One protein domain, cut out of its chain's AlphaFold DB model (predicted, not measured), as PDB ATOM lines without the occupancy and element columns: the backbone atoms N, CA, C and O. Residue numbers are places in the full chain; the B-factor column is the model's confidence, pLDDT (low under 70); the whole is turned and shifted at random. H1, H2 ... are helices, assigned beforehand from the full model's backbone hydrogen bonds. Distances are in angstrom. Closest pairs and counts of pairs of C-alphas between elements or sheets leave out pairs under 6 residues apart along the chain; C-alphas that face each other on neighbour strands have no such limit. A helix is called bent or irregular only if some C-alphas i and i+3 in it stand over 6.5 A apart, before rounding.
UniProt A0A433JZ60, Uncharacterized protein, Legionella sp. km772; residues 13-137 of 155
ATOM      1  N   ASP A  13      19.581  60.461 -18.204       81.69
ATOM      2  CA  ASP A  13      20.863  60.741 -18.868       81.69
ATOM      3  C   ASP A  13      21.594  59.461 -19.300       81.69
ATOM      4  O   ASP A  13      22.011  59.347 -20.448       81.69
ATOM      5  N   LYS A  14      21.664  58.440 -18.440       83.50
ATOM      6  CA  LYS A  14      22.286  57.154 -18.797       83.50
ATOM      7  C   LYS A  14      21.513  56.417 -19.885       83.50
ATOM      8  O   LYS A  14      22.123  55.758 -20.726       83.50
ATOM      9  N   ILE A  15      20.182  56.500 -19.859       84.75
ATOM     10  CA  ILE A  15      19.336  55.929 -20.915       84.75
ATOM     11  C   ILE A  15      19.585  56.676 -22.226       84.75
ATOM     12  O   ILE A  15      19.711  56.029 -23.261       84.75
ATOM     13  N   LEU A  16      19.710  58.005 -22.185       87.56
ATOM     14  CA  LEU A  16      19.988  58.830 -23.359       87.56
ATOM     15  C   LEU A  16      21.336  58.475 -23.993       87.56
ATOM     16  O   LEU A  16      21.398  58.259 -25.204       87.56
ATOM     17  N   ASP A  17      22.389  58.350 -23.188       87.25
ATOM     18  CA  ASP A  17      23.716  57.947 -23.660       87.25
ATOM     19  C   ASP A  17      23.682  56.539 -24.273       87.25
ATOM     20  O   ASP A  17      24.163  56.325 -25.386       87.25
ATOM     21  N   SER A  18      23.033  55.590 -23.592       88.00
ATOM     22  CA  SER A  18      22.925  54.201 -24.061       88.00
ATOM     23  C   SER A  18      22.079  54.079 -25.333       88.00
ATOM     24  O   SER A  18      22.387  53.274 -26.208       88.00
ATOM     25  N   LEU A  19      21.018  54.882 -25.464       90.38
ATOM     26  CA  LEU A  19      20.175  54.925 -26.660       90.38
ATOM     27  C   LEU A  19      20.932  55.541 -27.841       90.38
ATOM     28  O   LEU A  19      20.793  55.076 -28.969       90.38
ATOM     29  N   THR A  20      21.755  56.558 -27.578       91.69
ATOM     30  CA  THR A  20      22.640  57.153 -28.585       91.69
ATOM     31  C   THR A  20      23.621  56.116 -29.125       91.69
ATOM     32  O   THR A  20      23.752  55.978 -30.340       91.69
ATOM     33  N   ASP A  21      24.270  55.361 -28.236       90.62
ATOM     34  CA  ASP A  21      25.177  54.283 -28.634       90.62
ATOM     35  C   ASP A  21      24.444  53.188 -29.421       90.62
ATOM     36  O   ASP A  21      24.898  52.811 -30.498       90.62
ATOM     37  N   LEU A  22      23.263  52.748 -28.962       91.69
ATOM     38  CA  LEU A  22      22.436  51.772 -29.680       91.69
ATOM     39  C   LEU A  22      22.132  52.224 -31.115       91.69
ATOM     40  O   LEU A  22      22.316  51.443 -32.046       91.69
ATOM     41  N   ILE A  23      21.671  53.465 -31.300       93.12
ATOM     42  CA  ILE A  23      21.335  54.008 -32.624       93.12
ATOM     43  C   ILE A  23      22.567  53.981 -33.531       93.12
ATOM     44  O   ILE A  23      22.494  53.426 -34.626       93.12
ATOM     45  N   ASN A  24      23.704  54.494 -33.052       91.19
ATOM     46  CA  ASN A  24      24.947  54.503 -33.821       91.19
ATOM     47  C   ASN A  24      25.390  53.080 -34.188       91.19
ATOM     48  O   ASN A  24      25.752  52.818 -35.331       91.19
ATOM     49  N   LYS A  25      25.319  52.137 -33.238       90.06
ATOM     50  CA  LYS A  25      25.693  50.737 -33.470       90.06
ATOM     51  C   LYS A  25      24.809  50.076 -34.513       90.06
ATOM     52  O   LYS A  25      25.329  49.332 -35.334       90.06
ATOM     53  N   VAL A  26      23.503  50.343 -34.502       88.06
ATOM     54  CA  VAL A  26      22.573  49.787 -35.496       88.06
ATOM     55  C   VAL A  26      22.787  50.422 -36.873       88.06
ATOM     56  O   VAL A  26      22.739  49.705 -37.868       88.06
ATOM     57  N   GLU A  27      23.087  51.720 -36.948       89.44
ATOM     58  CA  GLU A  27      23.435  52.406 -38.205       89.44
ATOM     59  C   GLU A  27      24.765  51.923 -38.808       89.44
ATOM     60  O   GLU A  27      24.907  51.866 -40.027       89.44
ATOM     61  N   GLU A  28      25.733  51.545 -37.968       87.75
ATOM     62  CA  GLU A  28      27.022  50.973 -38.385       87.75
ATOM     63  C   GLU A  28      26.907  49.535 -38.919       87.75
ATOM     64  O   GLU A  28      27.845  49.040 -39.559       87.75
ATOM     65  N   ILE A  29      25.792  48.833 -38.669       84.94
ATOM     66  CA  ILE A  29      25.595  47.483 -39.202       84.94
ATOM     67  C   ILE A  29      25.489  47.591 -40.719       84.94
ATOM     68  O   ILE A  29      24.518  48.096 -41.269       84.94
ATOM     69  N   ASN A  30      26.506  47.072 -41.402       67.12
ATOM     70  CA  ASN A  30      26.570  47.097 -42.852       67.12
ATOM     71  C   ASN A  30      25.349  46.394 -43.483       67.12
ATOM     72  O   ASN A  30      25.225  45.169 -43.420       67.12
ATOM     73  N   PHE A  31      24.478  47.181 -44.119       67.06
ATOM     74  CA  PHE A  31      23.248  46.732 -44.778       67.06
ATOM     75  C   PHE A  31      23.476  46.046 -46.129       67.06
ATOM     76  O   PHE A  31      22.521  45.548 -46.723       67.06
ATOM     77  N   ASN A  32      24.723  45.979 -46.609       56.25
ATOM     78  CA  ASN A  32      25.067  45.427 -47.924       56.25
ATOM     79  C   ASN A  32      24.669  43.950 -48.117       56.25
ATOM     80  O   ASN A  32      24.662  43.472 -49.248       56.25
ATOM     81  N   GLU A  33      24.351  43.226 -47.040       53.47
ATOM     82  CA  GLU A  33      23.894  41.827 -47.072       53.47
ATOM     83  C   GLU A  33      22.366  41.675 -46.933       53.47
ATOM     84  O   GLU A  33      21.857  40.556 -46.959       53.47
ATOM     85  N   SER A  34      21.626  42.775 -46.761       57.09
ATOM     86  CA  SER A  34      20.183  42.763 -46.487       57.09
ATOM     87  C   SER A  34      19.348  43.211 -47.688       57.09
ATOM     88  O   SER A  34      19.756  44.077 -48.460       57.09
ATOM     89  N   ASP A  35      18.166  42.609 -47.840       70.81
ATOM     90  CA  ASP A  35      17.155  43.008 -48.826       70.81
ATOM     91  C   ASP A  35      16.739  44.479 -48.605       70.81
ATOM     92  O   ASP A  35      16.695  44.946 -47.461       70.81
ATOM     93  N   SER A  36      16.404  45.218 -49.671       79.56
ATOM     94  CA  SER A  36      16.068  46.652 -49.586       79.56
ATOM     95  C   SER A  36      14.904  46.914 -48.624       79.56
ATOM     96  O   SER A  36      14.896  47.909 -47.903       79.56
ATOM     97  N   PHE A  37      13.972  45.964 -48.530       85.38
ATOM     98  CA  PHE A  37      12.862  45.981 -47.583       85.38
ATOM     99  C   PHE A  37      13.307  45.939 -46.109       85.38
ATOM    100  O   PHE A  37      12.753  46.647 -45.260       85.38
ATOM    101  N   VAL A  38      14.312  45.119 -45.784       85.75
ATOM    102  CA  VAL A  38      14.855  45.022 -44.420       85.75
ATOM    103  C   VAL A  38      15.591  46.308 -44.061       85.75
ATOM    104  O   VAL A  38      15.416  46.824 -42.958       85.75
ATOM    105  N   HIS A  39      16.345  46.867 -45.008       84.50
ATOM    106  CA  HIS A  39      17.022  48.148 -44.833       84.50
ATOM    107  C   HIS A  39      16.030  49.295 -44.572       84.50
ATOM    108  O   HIS A  39      16.196  50.050 -43.615       84.50
ATOM    109  N   ASP A  40      14.949  49.389 -45.348       88.88
ATOM    110  CA  ASP A  40      13.902  50.395 -45.135       88.88
ATOM    111  C   ASP A  40      13.216  50.235 -43.773       88.88
ATOM    112  O   ASP A  40      12.918  51.222 -43.097       88.88
ATOM    113  N   THR A  41      12.984  48.992 -43.345       91.69
ATOM    114  CA  THR A  41      12.427  48.691 -42.018       91.69
ATOM    115  C   THR A  41      13.381  49.130 -40.908       91.69
ATOM    116  O   THR A  41      12.962  49.783 -39.953       91.69
ATOM    117  N   ALA A  42      14.673  48.825 -41.034       90.50
ATOM    118  CA  ALA A  42      15.676  49.229 -40.057       90.50
ATOM    119  C   ALA A  42      15.791  50.757 -39.963       90.50
ATOM    120  O   ALA A  42      15.824  51.298 -38.860       90.50
ATOM    121  N   ASN A  43      15.759  51.459 -41.099       91.62
ATOM    122  CA  ASN A  43      15.774  52.921 -41.134       91.62
ATOM    123  C   ASN A  43      14.534  53.536 -40.470       91.62
ATOM    124  O   ASN A  43      14.658  54.536 -39.762       91.62
ATOM    125  N   LYS A  44      13.349  52.932 -40.641       94.38
ATOM    126  CA  LYS A  44      12.129  53.349 -39.926       94.38
ATOM    127  C   LYS A  44      12.272  53.161 -38.419       94.38
ATOM    128  O   LYS A  44      12.043  54.109 -37.671       94.38
ATOM    129  N   MET A  45      12.739  51.990 -37.986       95.31
ATOM    130  CA  MET A  45      13.006  51.717 -36.574       95.31
ATOM    131  C   MET A  45      14.001  52.734 -35.992       95.31
ATOM    132  O   MET A  45      13.733  53.328 -34.952       95.31
ATOM    133  N   ILE A  46      15.124  52.991 -36.671       94.62
ATOM    134  CA  ILE A  46      16.121  53.987 -36.252       94.62
ATOM    135  C   ILE A  46      15.496  55.384 -36.139       94.62
ATOM    136  O   ILE A  46      15.746  56.087 -35.161       94.62
ATOM    137  N   ALA A  47      14.680  55.797 -37.110       95.25
ATOM    138  CA  ALA A  47      14.025  57.102 -37.084       95.25
ATOM    139  C   ALA A  47      13.090  57.257 -35.870       95.25
ATOM    140  O   ALA A  47      13.095  58.298 -35.210       95.25
ATOM    141  N   GLU A  48      12.332  56.214 -35.530       95.81
ATOM    142  CA  GLU A  48      11.478  56.198 -34.338       95.81
ATOM    143  C   GLU A  48      12.296  56.226 -33.038       95.81
ATOM    144  O   GLU A  48      11.959  56.962 -32.108       95.81
ATOM    145  N   LEU A  49      13.418  55.502 -32.982       94.81
ATOM    146  CA  LEU A  49      14.341  55.548 -31.845       94.81
ATOM    147  C   LEU A  49      14.970  56.939 -31.668       94.81
ATOM    148  O   LEU A  49      15.043  57.430 -30.542       94.81
ATOM    149  N   LYS A  50      15.358  57.612 -32.760       94.44
ATOM    150  CA  LYS A  50      15.850  59.003 -32.734       94.44
ATOM    151  C   LYS A  50      14.792  59.978 -32.223       94.44
ATOM    152  O   LYS A  50      15.115  60.894 -31.474       94.44
ATOM    153  N   ASN A  51      13.523  59.766 -32.565       93.00
ATOM    154  CA  ASN A  51      12.437  60.565 -32.000       93.00
ATOM    155  C   ASN A  51      12.375  60.404 -30.469       93.00
ATOM    156  O   ASN A  51      12.356  61.395 -29.741       93.00
ATOM    157  N   LYS A  52      12.449  59.165 -29.960       91.00
ATOM    158  CA  LYS A  52      12.486  58.909 -28.508       91.00
ATOM    159  C   LYS A  52      13.728  59.473 -27.828       91.00
ATOM    160  O   LYS A  52      13.627  59.965 -26.705       91.00
ATOM    161  N   GLN A  53      14.871  59.444 -28.504       90.94
ATOM    162  CA  GLN A  53      16.101  60.076 -28.037       90.94
ATOM    163  C   GLN A  53      15.910  61.584 -27.832       90.94
ATOM    164  O   GLN A  53      16.336  62.105 -26.804       90.94
ATOM    165  N   GLU A  54      15.243  62.274 -28.759       89.38
ATOM    166  CA  GLU A  54      15.001  63.714 -28.639       89.38
ATOM    167  C   GLU A  54      14.027  64.039 -27.499       89.38
ATOM    168  O   GLU A  54      14.317  64.902 -26.674       89.38
ATOM    169  N   VAL A  55      12.939  63.272 -27.354       87.25
ATOM    170  CA  VAL A  55      12.007  63.416 -26.216       87.25
ATOM    171  C   VAL A  55      12.731  63.235 -24.878       87.25
ATOM    172  O   VAL A  55      12.540  64.012 -23.940       87.25
ATOM    173  N   LEU A  56      13.596  62.223 -24.781       86.06
ATOM    174  CA  LEU A  56      14.376  61.971 -23.574       86.06
ATOM    175  C   LEU A  56      15.409  63.080 -23.322       86.06
ATOM    176  O   LEU A  56      15.616  63.472 -22.174       86.06
ATOM    177  N   ARG A  57      16.031  63.622 -24.374       88.38
ATOM    178  CA  ARG A  57      16.950  64.761 -24.277       88.38
ATOM    179  C   ARG A  57      16.249  65.999 -23.724       88.38
ATOM    180  O   ARG A  57      16.762  66.605 -22.783       88.38
ATOM    181  N   GLU A  58      15.077  66.350 -24.248       86.81
ATOM    182  CA  GLU A  58      14.264  67.461 -23.731       86.81
ATOM    183  C   GLU A  58      13.888  67.245 -22.259       86.81
ATOM    184  O   GLU A  58      13.968  68.166 -21.437       86.81
ATOM    185  N   TYR A  59      13.533  66.013 -21.893       82.44
ATOM    186  CA  TYR A  59      13.218  65.659 -20.514       82.44
ATOM    187  C   TYR A  59      14.413  65.858 -19.571       82.44
ATOM    188  O   TYR A  59      14.277  66.509 -18.534       82.44
ATOM    189  N   VAL A  60      15.596  65.350 -19.940       83.00
ATOM    190  CA  VAL A  60      16.832  65.487 -19.148       83.00
ATOM    191  C   VAL A  60      17.200  66.959 -18.936       83.00
ATOM    192  O   VAL A  60      17.625  67.337 -17.845       83.00
ATOM    193  N   LEU A  61      16.999  67.807 -19.949       82.25
ATOM    194  CA  LEU A  61      17.281  69.244 -19.860       82.25
ATOM    195  C   LEU A  61      16.297  69.997 -18.950       82.25
ATOM    196  O   LEU A  61      16.679  70.972 -18.304       82.25
ATOM    197  N   THR A  62      15.033  69.573 -18.905       81.12
ATOM    198  CA  THR A  62      13.955  70.304 -18.216       81.12
ATOM    199  C   THR A  62      13.679  69.809 -16.799       81.12
ATOM    200  O   THR A  62      13.178  70.575 -15.971       81.12
ATOM    201  N   LYS A  63      14.011  68.552 -16.484       69.25
ATOM    202  CA  LYS A  63      13.777  67.947 -15.169       69.25
ATOM    203  C   LYS A  63      15.078  67.401 -14.571       69.25
ATOM    204  O   LYS A  63      15.403  66.235 -14.762       69.25
ATOM    205  N   PRO A  64      15.796  68.198 -13.755       58.19
ATOM    206  CA  PRO A  64      17.048  67.768 -13.125       58.19
ATOM    207  C   PRO A  64      16.847  66.761 -11.977       58.19
ATOM    208  O   PRO A  64      17.820  66.301 -11.382       58.19
ATOM    209  N   GLN A  65      15.598  66.445 -11.617       62.81
ATOM    210  CA  GLN A  65      15.284  65.498 -10.551       62.81
ATOM    211  C   GLN A  65      15.049  64.107 -11.134       62.81
ATOM    212  O   GLN A  65      14.300  63.938 -12.090       62.81
ATOM    213  N   TYR A  66      15.680  63.113 -10.517       64.94
ATOM    214  CA  TYR A  66      15.549  61.713 -10.888       64.94
ATOM    215  C   TYR A  66      14.091  61.229 -10.791       64.94
ATOM    216  O   TYR A  66      13.516  61.201  -9.701       64.94
ATOM    217  N   ASP A  67      13.533  60.801 -11.926       71.00
ATOM    218  CA  ASP A  67      12.204  60.200 -12.043       71.00
ATOM    219  C   ASP A  67      12.317  58.772 -12.622       71.00
ATOM    220  O   ASP A  67      12.521  58.582 -13.833       71.00
ATOM    221  N   PRO A  68      12.208  57.740 -11.768       67.75
ATOM    222  CA  PRO A  68      12.287  56.351 -12.209       67.75
ATOM    223  C   PRO A  68      11.119  55.956 -13.120       67.75
ATOM    224  O   PRO A  68      11.285  55.091 -13.978       67.75
ATOM    225  N   TYR A  69       9.950  56.585 -12.965       72.00
ATOM    226  CA  TYR A  69       8.763  56.241 -13.742       72.00
ATOM    227  C   TYR A  69       8.923  56.658 -15.203       72.00
ATOM    228  O   TYR A  69       8.662  55.869 -16.111       72.00
ATOM    229  N   HIS A  70       9.424  57.870 -15.440       74.44
ATOM    230  CA  HIS A  70       9.669  58.343 -16.800       74.44
ATOM    231  C   HIS A  70      10.748  57.514 -17.511       74.44
ATOM    232  O   HIS A  70      10.591  57.128 -18.667       74.44
ATOM    233  N   SER A  71      11.803  57.156 -16.777       74.38
ATOM    234  CA  SER A  71      12.871  56.274 -17.260       74.38
ATOM    235  C   SER A  71      12.324  54.901 -17.693       74.38
ATOM    236  O   SER A  71      12.695  54.385 -18.748       74.38
ATOM    237  N   TYR A  72      11.378  54.329 -16.935       73.94
ATOM    238  CA  TYR A  72      10.678  53.098 -17.320       73.94
ATOM    239  C   TYR A  72       9.828  53.261 -18.572       73.94
ATOM    240  O   TYR A  72       9.885  52.421 -19.470       73.94
ATOM    241  N   GLN A  73       9.036  54.330 -18.619       80.06
ATOM    242  CA  GLN A  73       8.135  54.583 -19.728       80.06
ATOM    243  C   GLN A  73       8.912  54.647 -21.048       80.06
ATOM    244  O   GLN A  73       8.546  53.970 -22.005       80.06
ATOM    245  N   VAL A  74      10.037  55.362 -21.069       81.62
ATOM    246  CA  VAL A  74      10.885  55.474 -22.261       81.62
ATOM    247  C   VAL A  74      11.475  54.120 -22.668       81.62
ATOM    248  O   VAL A  74      11.393  53.751 -23.837       81.62
ATOM    249  N   LEU A  75      11.992  53.326 -21.723       82.38
ATOM    250  CA  LEU A  75      12.479  51.968 -22.019       82.38
ATOM    251  C   LEU A  75      11.373  51.058 -22.580       82.38
ATOM    252  O   LEU A  75      11.624  50.269 -23.493       82.38
ATOM    253  N   SER A  76      10.148  51.174 -22.061       81.56
ATOM    254  CA  SER A  76       8.990  50.421 -22.551       81.56
ATOM    255  C   SER A  76       8.591  50.840 -23.967       81.56
ATOM    256  O   SER A  76       8.259  49.984 -24.786       81.56
ATOM    257  N   GLU A  77       8.629  52.136 -24.269       86.38
ATOM    258  CA  GLU A  77       8.334  52.667 -25.602       86.38
ATOM    259  C   GLU A  77       9.395  52.240 -26.625       86.38
ATOM    260  O   GLU A  77       9.044  51.795 -27.716       86.38
ATOM    261  N   ILE A  78      10.680  52.275 -26.256       87.88
ATOM    262  CA  ILE A  78      11.783  51.763 -27.088       87.88
ATOM    263  C   ILE A  78      11.578  50.276 -27.392       87.88
ATOM    264  O   ILE A  78      11.700  49.845 -28.537       87.88
ATOM    265  N   LEU A  79      11.219  49.478 -26.382       87.69
ATOM    266  CA  LEU A  79      10.945  48.057 -26.575       87.69
ATOM    267  C   LEU A  79       9.744  47.813 -27.504       87.69
ATOM    268  O   LEU A  79       9.759  46.852 -28.274       87.69
ATOM    269  N   ALA A  80       8.706  48.648 -27.426       84.81
ATOM    270  CA  ALA A  80       7.536  48.547 -28.292       84.81
ATOM    271  C   ALA A  80       7.897  48.806 -29.764       84.81
ATOM    272  O   ALA A  80       7.568  47.970 -30.603       84.81
ATOM    273  N   ILE A  81       8.656  49.874 -30.042       91.88
ATOM    274  CA  ILE A  81       9.171  50.205 -31.385       91.88
ATOM    275  C   ILE A  81       9.924  49.009 -31.972       91.88
ATOM    276  O   ILE A  81       9.635  48.532 -33.066       91.88
ATOM    277  N   VAL A  82      10.868  48.453 -31.213       91.88
ATOM    278  CA  VAL A  82      11.676  47.325 -31.692       91.88
ATOM    279  C   VAL A  82      10.810  46.096 -31.986       91.88
ATOM    280  O   VAL A  82      11.034  45.402 -32.977       91.88
ATOM    281  N   LYS A  83       9.805  45.812 -31.149       88.19
ATOM    282  CA  LYS A  83       8.887  44.681 -31.361       88.19
ATOM    283  C   LYS A  83       8.004  44.855 -32.591       88.19
ATOM    284  O   LYS A  83       7.715  43.853 -33.237       88.19
ATOM    285  N   GLU A  84       7.592  46.080 -32.900       92.75
ATOM    286  CA  GLU A  84       6.808  46.393 -34.097       92.75
ATOM    287  C   GLU A  84       7.580  46.047 -35.378       92.75
ATOM    288  O   GLU A  84       7.037  45.418 -36.286       92.75
ATOM    289  N   HIS A  85       8.877  46.365 -35.414       92.19
ATOM    290  CA  HIS A  85       9.723  46.135 -36.590       92.19
ATOM    291  C   HIS A  85      10.352  44.733 -36.643       92.19
ATOM    292  O   HIS A  85      10.757  44.281 -37.716       92.19
ATOM    293  N   LYS A  86      10.395  44.009 -35.515       88.31
ATOM    294  CA  LYS A  86      11.076  42.709 -35.351       88.31
ATOM    295  C   LYS A  86      10.798  41.712 -36.476       88.31
ATOM    296  O   LYS A  86      11.741  41.223 -37.086       88.31
ATOM    297  N   THR A  87       9.530  41.416 -36.759       87.19
ATOM    298  CA  THR A  87       9.142  40.376 -37.733       87.19
ATOM    299  C   THR A  87       9.734  40.634 -39.120       87.19
ATOM    300  O   THR A  87      10.154  39.706 -39.804       87.19
ATOM    301  N   ASN A  88       9.800  41.903 -39.522       88.62
ATOM    302  CA  ASN A  88      10.348  42.303 -40.813       88.62
ATOM    303  C   ASN A  88      11.880  42.243 -40.817       88.62
ATOM    304  O   ASN A  88      12.474  41.850 -41.816       88.62
ATOM    305  N   LEU A  89      12.529  42.582 -39.698       88.75
ATOM    306  CA  LEU A  89      13.984  42.476 -39.561       88.75
ATOM    307  C   LEU A  89      14.458  41.014 -39.523       88.75
ATOM    308  O   LEU A  89      15.515  40.697 -40.067       88.75
ATOM    309  N   GLU A  90      13.657  40.110 -38.950       87.50
ATOM    310  CA  GLU A  90      13.924  38.664 -38.906       87.50
ATOM    311  C   GLU A  90      13.947  38.000 -40.294       87.50
ATOM    312  O   GLU A  90      14.488  36.903 -40.434       87.50
ATOM    313  N   ALA A  91      13.446  38.676 -41.337       85.12
ATOM    314  CA  ALA A  91      13.587  38.230 -42.724       85.12
ATOM    315  C   ALA A  91      15.057  38.176 -43.193       85.12
ATOM    316  O   ALA A  91      15.371  37.430 -44.120       85.12
ATOM    317  N   ALA A  92      15.967  38.905 -42.531       84.06
ATOM    318  CA  ALA A  92      17.415  38.778 -42.698       84.06
ATOM    319  C   ALA A  92      18.067  38.348 -41.366       84.06
ATOM    320  O   ALA A  92      18.526  39.195 -40.594       84.06
ATOM    321  N   PRO A  93      18.159  37.034 -41.081       80.75
ATOM    322  CA  PRO A  93      18.573  36.530 -39.768       80.75
ATOM    323  C   PRO A  93      19.957  37.008 -39.310       80.75
ATOM    324  O   PRO A  93      20.127  37.365 -38.146       80.75
ATOM    325  N   GLY A  94      20.935  37.080 -40.221       79.94
ATOM    326  CA  GLY A  94      22.285  37.561 -39.903       79.94
ATOM    327  C   GLY A  94      22.330  39.053 -39.550       79.94
ATOM    328  O   GLY A  94      23.114  39.464 -38.695       79.94
ATOM    329  N   PHE A  95      21.459  39.862 -40.162       83.69
ATOM    330  CA  PHE A  95      21.283  41.269 -39.804       83.69
ATOM    331  C   PHE A  95      20.581  41.395 -38.448       83.69
ATOM    332  O   PHE A  95      21.101  42.042 -37.539       83.69
ATOM    333  N   TRP A  96      19.438  40.720 -38.284       87.88
ATOM    334  CA  TRP A  96      18.674  40.743 -37.040       87.88
ATOM    335  C   TRP A  96      19.511  40.295 -35.842       87.88
ATOM    336  O   TRP A  96      19.445  40.933 -34.801       87.88
ATOM    337  N   ASN A  97      20.359  39.274 -35.986       84.88
ATOM    338  CA  ASN A  97      21.240  38.833 -34.905       84.88
ATOM    339  C   ASN A  97      22.191  39.934 -34.419       84.88
ATOM    340  O   ASN A  97      22.366  40.090 -33.211       84.88
ATOM    341  N   LYS A  98      22.759  40.733 -35.334       85.12
ATOM    342  CA  LYS A  98      23.604  41.891 -34.989       85.12
ATOM    343  C   LYS A  98      22.797  42.958 -34.243       85.12
ATOM    344  O   LYS A  98      23.233  43.437 -33.200       85.12
ATOM    345  N   VAL A  99      21.591  43.269 -34.719       88.94
ATOM    346  CA  VAL A  99      20.683  44.232 -34.067       88.94
ATOM    347  C   VAL A  99      20.257  43.747 -32.676       88.94
ATOM    348  O   VAL A  99      20.389  44.477 -31.695       88.94
ATOM    349  N   ALA A 100      19.804  42.499 -32.567       87.62
ATOM    350  CA  ALA A 100      19.365  41.861 -31.329       87.62
ATOM    351  C   ALA A 100      20.479  41.805 -30.274       87.62
ATOM    352  O   ALA A 100      20.210  42.031 -29.094       87.62
ATOM    353  N   TYR A 101      21.733  41.583 -30.683       87.69
ATOM    354  CA  TYR A 101      22.885  41.671 -29.787       87.69
ATOM    355  C   TYR A 101      23.005  43.061 -29.148       87.69
ATOM    356  O   TYR A 101      23.039  43.171 -27.922       87.69
ATOM    357  N   HIS A 102      22.999  44.129 -29.952       87.38
ATOM    358  CA  HIS A 102      23.103  45.496 -29.432       87.38
ATOM    359  C   HIS A 102      21.889  45.898 -28.586       87.38
ATOM    360  O   HIS A 102      22.048  46.553 -27.558       87.38
ATOM    361  N   LEU A 103      20.690  45.441 -28.948       86.19
ATOM    362  CA  LEU A 103      19.489  45.632 -28.134       86.19
ATOM    363  C   LEU A 103      19.607  44.951 -26.768       86.19
ATOM    364  O   LEU A 103      19.279  45.554 -25.750       86.19
ATOM    365  N   ASN A 104      20.110  43.718 -26.719       82.06
ATOM    366  CA  ASN A 104      20.309  43.010 -25.457       82.06
ATOM    367  C   ASN A 104      21.356  43.696 -24.567       82.06
ATOM    368  O   ASN A 104      21.189  43.725 -23.347       82.06
ATOM    369  N   GLN A 105      22.400  44.284 -25.160       82.25
ATOM    370  CA  GLN A 105      23.372  45.114 -24.441       82.25
ATOM    371  C   GLN A 105      22.720  46.388 -23.884       82.25
ATOM    372  O   GLN A 105      22.896  46.698 -22.708       82.25
ATOM    373  N   PHE A 106      21.895  47.072 -24.684       85.06
ATOM    374  CA  PHE A 106      21.149  48.264 -24.268       85.06
ATOM    375  C   PHE A 106      20.193  47.987 -23.096       85.06
ATOM    376  O   PHE A 106      20.208  48.699 -22.093       85.06
ATOM    377  N   PHE A 107      19.386  46.926 -23.183       78.50
ATOM    378  CA  PHE A 107      18.482  46.533 -22.095       78.50
ATOM    379  C   PHE A 107      19.213  45.851 -20.931       78.50
ATOM    380  O   PHE A 107      18.624  45.641 -19.872       78.50
ATOM    381  N   GLY A 108      20.477  45.472 -21.133       72.44
ATOM    382  CA  GLY A 108      21.276  44.682 -20.208       72.44
ATOM    383  C   GLY A 108      20.676  43.307 -19.908       72.44
ATOM    384  O   GLY A 108      20.942  42.751 -18.847       72.44
ATOM    385  N   ALA A 109      19.865  42.736 -20.796       67.88
ATOM    386  CA  ALA A 109      19.358  41.372 -20.675       67.88
ATOM    387  C   ALA A 109      19.058  40.761 -22.036       67.88
ATOM    388  O   ALA A 109      18.900  41.462 -23.029       67.88
ATOM    389  N   GLU A 110      18.904  39.443 -22.047       72.31
ATOM    390  CA  GLU A 110      18.449  38.704 -23.216       72.31
ATOM    391  C   GLU A 110      16.938  38.903 -23.418       72.31
ATOM    392  O   GLU A 110      16.105  38.132 -22.944       72.31
ATOM    393  N   VAL A 111      16.587  40.006 -24.078       76.06
ATOM    394  CA  VAL A 111      15.212  40.356 -24.462       76.06
ATOM    395  C   VAL A 111      14.860  39.744 -25.820       76.06
ATOM    396  O   VAL A 111      13.707  39.380 -26.061       76.06
ATOM    397  N   PHE A 112      15.858  39.599 -26.691       79.81
ATOM    398  CA  PHE A 112      15.742  39.003 -28.015       79.81
ATOM    399  C   PHE A 112      16.703  37.827 -28.151       79.81
ATOM    400  O   PHE A 112      17.851  37.900 -27.719       79.81
ATOM    401  N   THR A 113      16.246  36.742 -28.769       79.44
ATOM    402  CA  THR A 113      17.097  35.582 -29.037       79.44
ATOM    403  C   THR A 113      18.160  35.941 -30.070       79.44
ATOM    404  O   THR A 113      17.836  36.476 -31.128       79.44
ATOM    405  N   VAL A 114      19.415  35.614 -29.761       70.31
ATOM    406  CA  VAL A 114      20.563  35.797 -30.654       70.31
ATOM    407  C   VAL A 114      21.162  34.428 -30.965       70.31
ATOM    408  O   VAL A 114      21.584  33.717 -30.050       70.31
ATOM    409  N   ASN A 115      21.252  34.049 -32.243       66.94
ATOM    410  CA  ASN A 115      21.965  32.822 -32.610       66.94
ATOM    411  C   ASN A 115      23.476  33.077 -32.616       66.94
ATOM    412  O   ASN A 115      24.034  33.681 -33.531       66.94
ATOM    413  N   LYS A 116      24.154  32.568 -31.583       57.09
ATOM    414  CA  LYS A 116      25.600  32.754 -31.360       57.09
ATOM    415  C   LYS A 116      26.496  32.174 -32.460       57.09
ATOM    416  O   LYS A 116      27.653  32.562 -32.563       57.09
ATOM    417  N   THR A 117      25.983  31.263 -33.285       53.75
ATOM    418  CA  THR A 117      26.712  30.683 -34.424       53.75
ATOM    419  C   THR A 117      27.047  31.700 -35.516       53.75
ATOM    420  O   THR A 117      28.031  31.493 -36.223       53.75
ATOM    421  N   ASP A 118      26.304  32.808 -35.612       47.50
ATOM    422  CA  ASP A 118      26.547  33.859 -36.613       47.50
ATOM    423  C   ASP A 118      27.605  34.882 -36.152       47.50
ATOM    424  O   ASP A 118      28.186  35.604 -36.964       47.50
ATOM    425  N   PHE A 119      27.932  34.894 -34.855       47.91
ATOM    426  CA  PHE A 119      29.040  35.654 -34.275       47.91
ATOM    427  C   PHE A 119      30.292  34.779 -34.236       47.91
ATOM    428  O   PHE A 119      30.751  34.330 -33.184       47.91
ATOM    429  N   SER A 120      30.861  34.487 -35.404       39.25
ATOM    430  CA  SER A 120      32.167  33.828 -35.447       39.25
ATOM    431  C   SER A 120      33.238  34.740 -34.815       39.25
ATOM    432  O   SER A 120      33.697  35.707 -35.409       39.25
ATOM    433  N   LYS A 121      33.612  34.395 -33.572       40.69
ATOM    434  CA  LYS A 121      34.682  34.953 -32.719       40.69
ATOM    435  C   LYS A 121      34.621  36.464 -32.433       40.69
ATOM    436  O   LYS A 121      35.238  37.262 -33.128       40.69
ATOM    437  N   GLY A 122      34.087  36.808 -31.261       38.28
ATOM    438  CA  GLY A 122      34.522  37.994 -30.517       38.28
ATOM    439  C   GLY A 122      33.409  38.678 -29.734       38.28
ATOM    440  O   GLY A 122      32.460  39.162 -30.331       38.28
ATOM    441  N   ASN A 123      33.619  38.784 -28.420       43.12
ATOM    442  CA  ASN A 123      32.883  39.599 -27.447       43.12
ATOM    443  C   ASN A 123      31.497  39.108 -27.010       43.12
ATOM    444  O   ASN A 123      30.477  39.684 -27.357       43.12
ATOM    445  N   ASP A 124      31.506  38.126 -26.108       42.16
ATOM    446  CA  ASP A 124      30.442  37.937 -25.120       42.16
ATOM    447  C   ASP A 124      30.939  38.501 -23.777       42.16
ATOM    448  O   ASP A 124      31.629  37.806 -23.035       42.16
ATOM    449  N   GLU A 125      30.590  39.744 -23.432       41.06
ATOM    450  CA  GLU A 125      30.629  40.190 -22.034       41.06
ATOM    451  C   GLU A 125      29.396  41.030 -21.658       41.06
ATOM    452  O   GLU A 125      29.165  42.106 -22.196       41.06
ATOM    453  N   LYS A 126      28.692  40.519 -20.632       43.53
ATOM    454  CA  LYS A 126      27.717  41.147 -19.711       43.53
ATOM    455  C   LYS A 126      26.271  41.355 -20.193       43.53
ATOM    456  O   LYS A 126      25.971  42.216 -21.002       43.53
ATOM    457  N   ALA A 127      25.352  40.640 -19.535       36.66
ATOM    458  CA  ALA A 127      23.916  40.925 -19.483       36.66
ATOM    459  C   ALA A 127      23.387  40.535 -18.084       36.66
ATOM    460  O   ALA A 127      23.475  39.367 -17.705       36.66
ATOM    461  N   ALA A 128      22.913  41.503 -17.286       41.09
ATOM    462  CA  ALA A 128      22.394  41.262 -15.930       41.09
ATOM    463  C   ALA A 128      21.337  42.269 -15.391       41.09
ATOM    464  O   ALA A 128      21.047  42.213 -14.199       41.09
ATOM    465  N   SER A 129      20.744  43.187 -16.168       45.12
ATOM    466  CA  SER A 129      19.921  44.286 -15.611       45.12
ATOM    467  C   SER A 129      18.406  44.294 -15.900       45.12
ATOM    468  O   SER A 129      17.693  44.928 -15.128       45.12
ATOM    469  N   PHE A 130      17.847  43.584 -16.892       41.47
ATOM    470  CA  PHE A 130      16.398  43.720 -17.199       41.47
ATOM    471  C   PHE A 130      15.452  42.770 -16.438       41.47
ATOM    472  O   PHE A 130      14.329  43.148 -16.109       41.47
ATOM    473  N   ASN A 131      15.849  41.523 -16.155       42.56
ATOM    474  CA  ASN A 131      14.925  40.557 -15.531       42.56
ATOM    475  C   ASN A 131      14.636  40.897 -14.062       42.56
ATOM    476  O   ASN A 131      13.484  40.837 -13.640       42.56
ATOM    477  N   SER A 132      15.643  41.380 -13.335       43.22
ATOM    478  CA  SER A 132      15.496  41.915 -11.975       43.22
ATOM    479  C   SER A 132      14.562  43.135 -11.937       43.22
ATOM    480  O   SER A 132      13.812  43.332 -10.987       43.22
ATOM    481  N   TYR A 133      14.557  43.930 -13.011       42.50
ATOM    482  CA  TYR A 133      13.753  45.143 -13.143       42.50
ATOM    483  C   TYR A 133      12.257  44.857 -13.344       42.50
ATOM    484  O   TYR A 133      11.401  45.547 -12.791       42.50
ATOM    485  N   LYS A 134      11.923  43.794 -14.085       46.09
ATOM    486  CA  LYS A 134      10.534  43.350 -14.276       46.09
ATOM    487  C   LYS A 134       9.914  42.788 -12.989       46.09
ATOM    488  O   LYS A 134       8.702  42.910 -12.807       46.09
ATOM    489  N   GLU A 135      10.716  42.167 -12.126       48.28
ATOM    490  CA  GLU A 135      10.258  41.648 -10.830       48.28
ATOM    491  C   GLU A 135      10.074  42.769  -9.794       48.28
ATOM    492  O   GLU A 135       9.012  42.840  -9.185       48.28
ATOM    493  N   GLU A 136      10.992  43.737  -9.696       42.66
ATOM    494  CA  GLU A 136      10.831  44.882  -8.777       42.66
ATOM    495  C   GLU A 136       9.653  45.810  -9.144       42.66
ATOM    496  O   GLU A 136       9.031  46.412  -8.267       42.66
ATOM    497  N   LEU A 137       9.282  45.912 -10.426       44.94
ATOM    498  CA  LEU A 137       8.088  46.657 -10.849       44.94
ATOM    499  C   LEU A 137       6.775  45.960 -10.476       44.94
ATOM    500  O   LEU A 137       5.771  46.642 -10.267       44.94
TER     501      LEU A 137
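Overview. This is residues 13 to 137 of the 155 residues of an uncharacterized protein of Legionella sp. km772 (UniProt A0A433JZ60). Four helices, H1 to H4, run side by side along the long axis as an up-and-down bundle, each running against the one before it. Beyond H4 the chain folds back in a long loop, residues 108 to 129, to the short helix H5, which touches no helix of the bundle. The printed part has 125 residues with five named helices, H1 to H5 in chain order, and no named strand; the class is all helix. The whole is compact, with a radius of gyration of the C-alphas of 14.9 A, and elongated, with spans of 44 by 28 by 22 A.

Along the chain. H1, residues 13 to 27, begins with C-alpha 13 at (20.863, 60.741, -18.868) and is 21.2 A long. H2, residues 36 to 62, is the longest at 39.3 A. H3, residues 68 to 89, measures 30.7 A. H4, residues 93 to 107, measures 20.3 A. H5, residues 130 to 137, ends with C-alpha 137 at (8.088, 46.657, -10.849).

Arrangement. H1 and H2 form a helical hairpin and touch, the closest C-alphas being those of Leu 16 and Gln 53, 6.2 A apart. H2 and H3 form another, touching at Val 38 and Leu 89, whose C-alphas are 5.6 A apart. H1 also touches H4, opposite ways at a shallow tilt of 10 degrees; the closest C-alphas, of Val 26 and Val 99, are 6.0 A apart. H3 is irregular, C-alphas 84 and 87 being 7.4 A apart, and has a kink of 26 degrees near residue 83. In H1, H2 and H5 every O i to N i+4 pair is within hydrogen-bond range; in H3 16 of 18 are, in H4 10 of 11.

Size, cuts and confidence. The C-alphas of Thr 62 and Thr 117, the two farthest apart, are 44.7 A apart. The printed part has no cut, and the link from H4 to H5 is long. Confidence is low, with pLDDT under 70, at residues 30 to 34, 63 to 66, 68, 109 and 115 to 137.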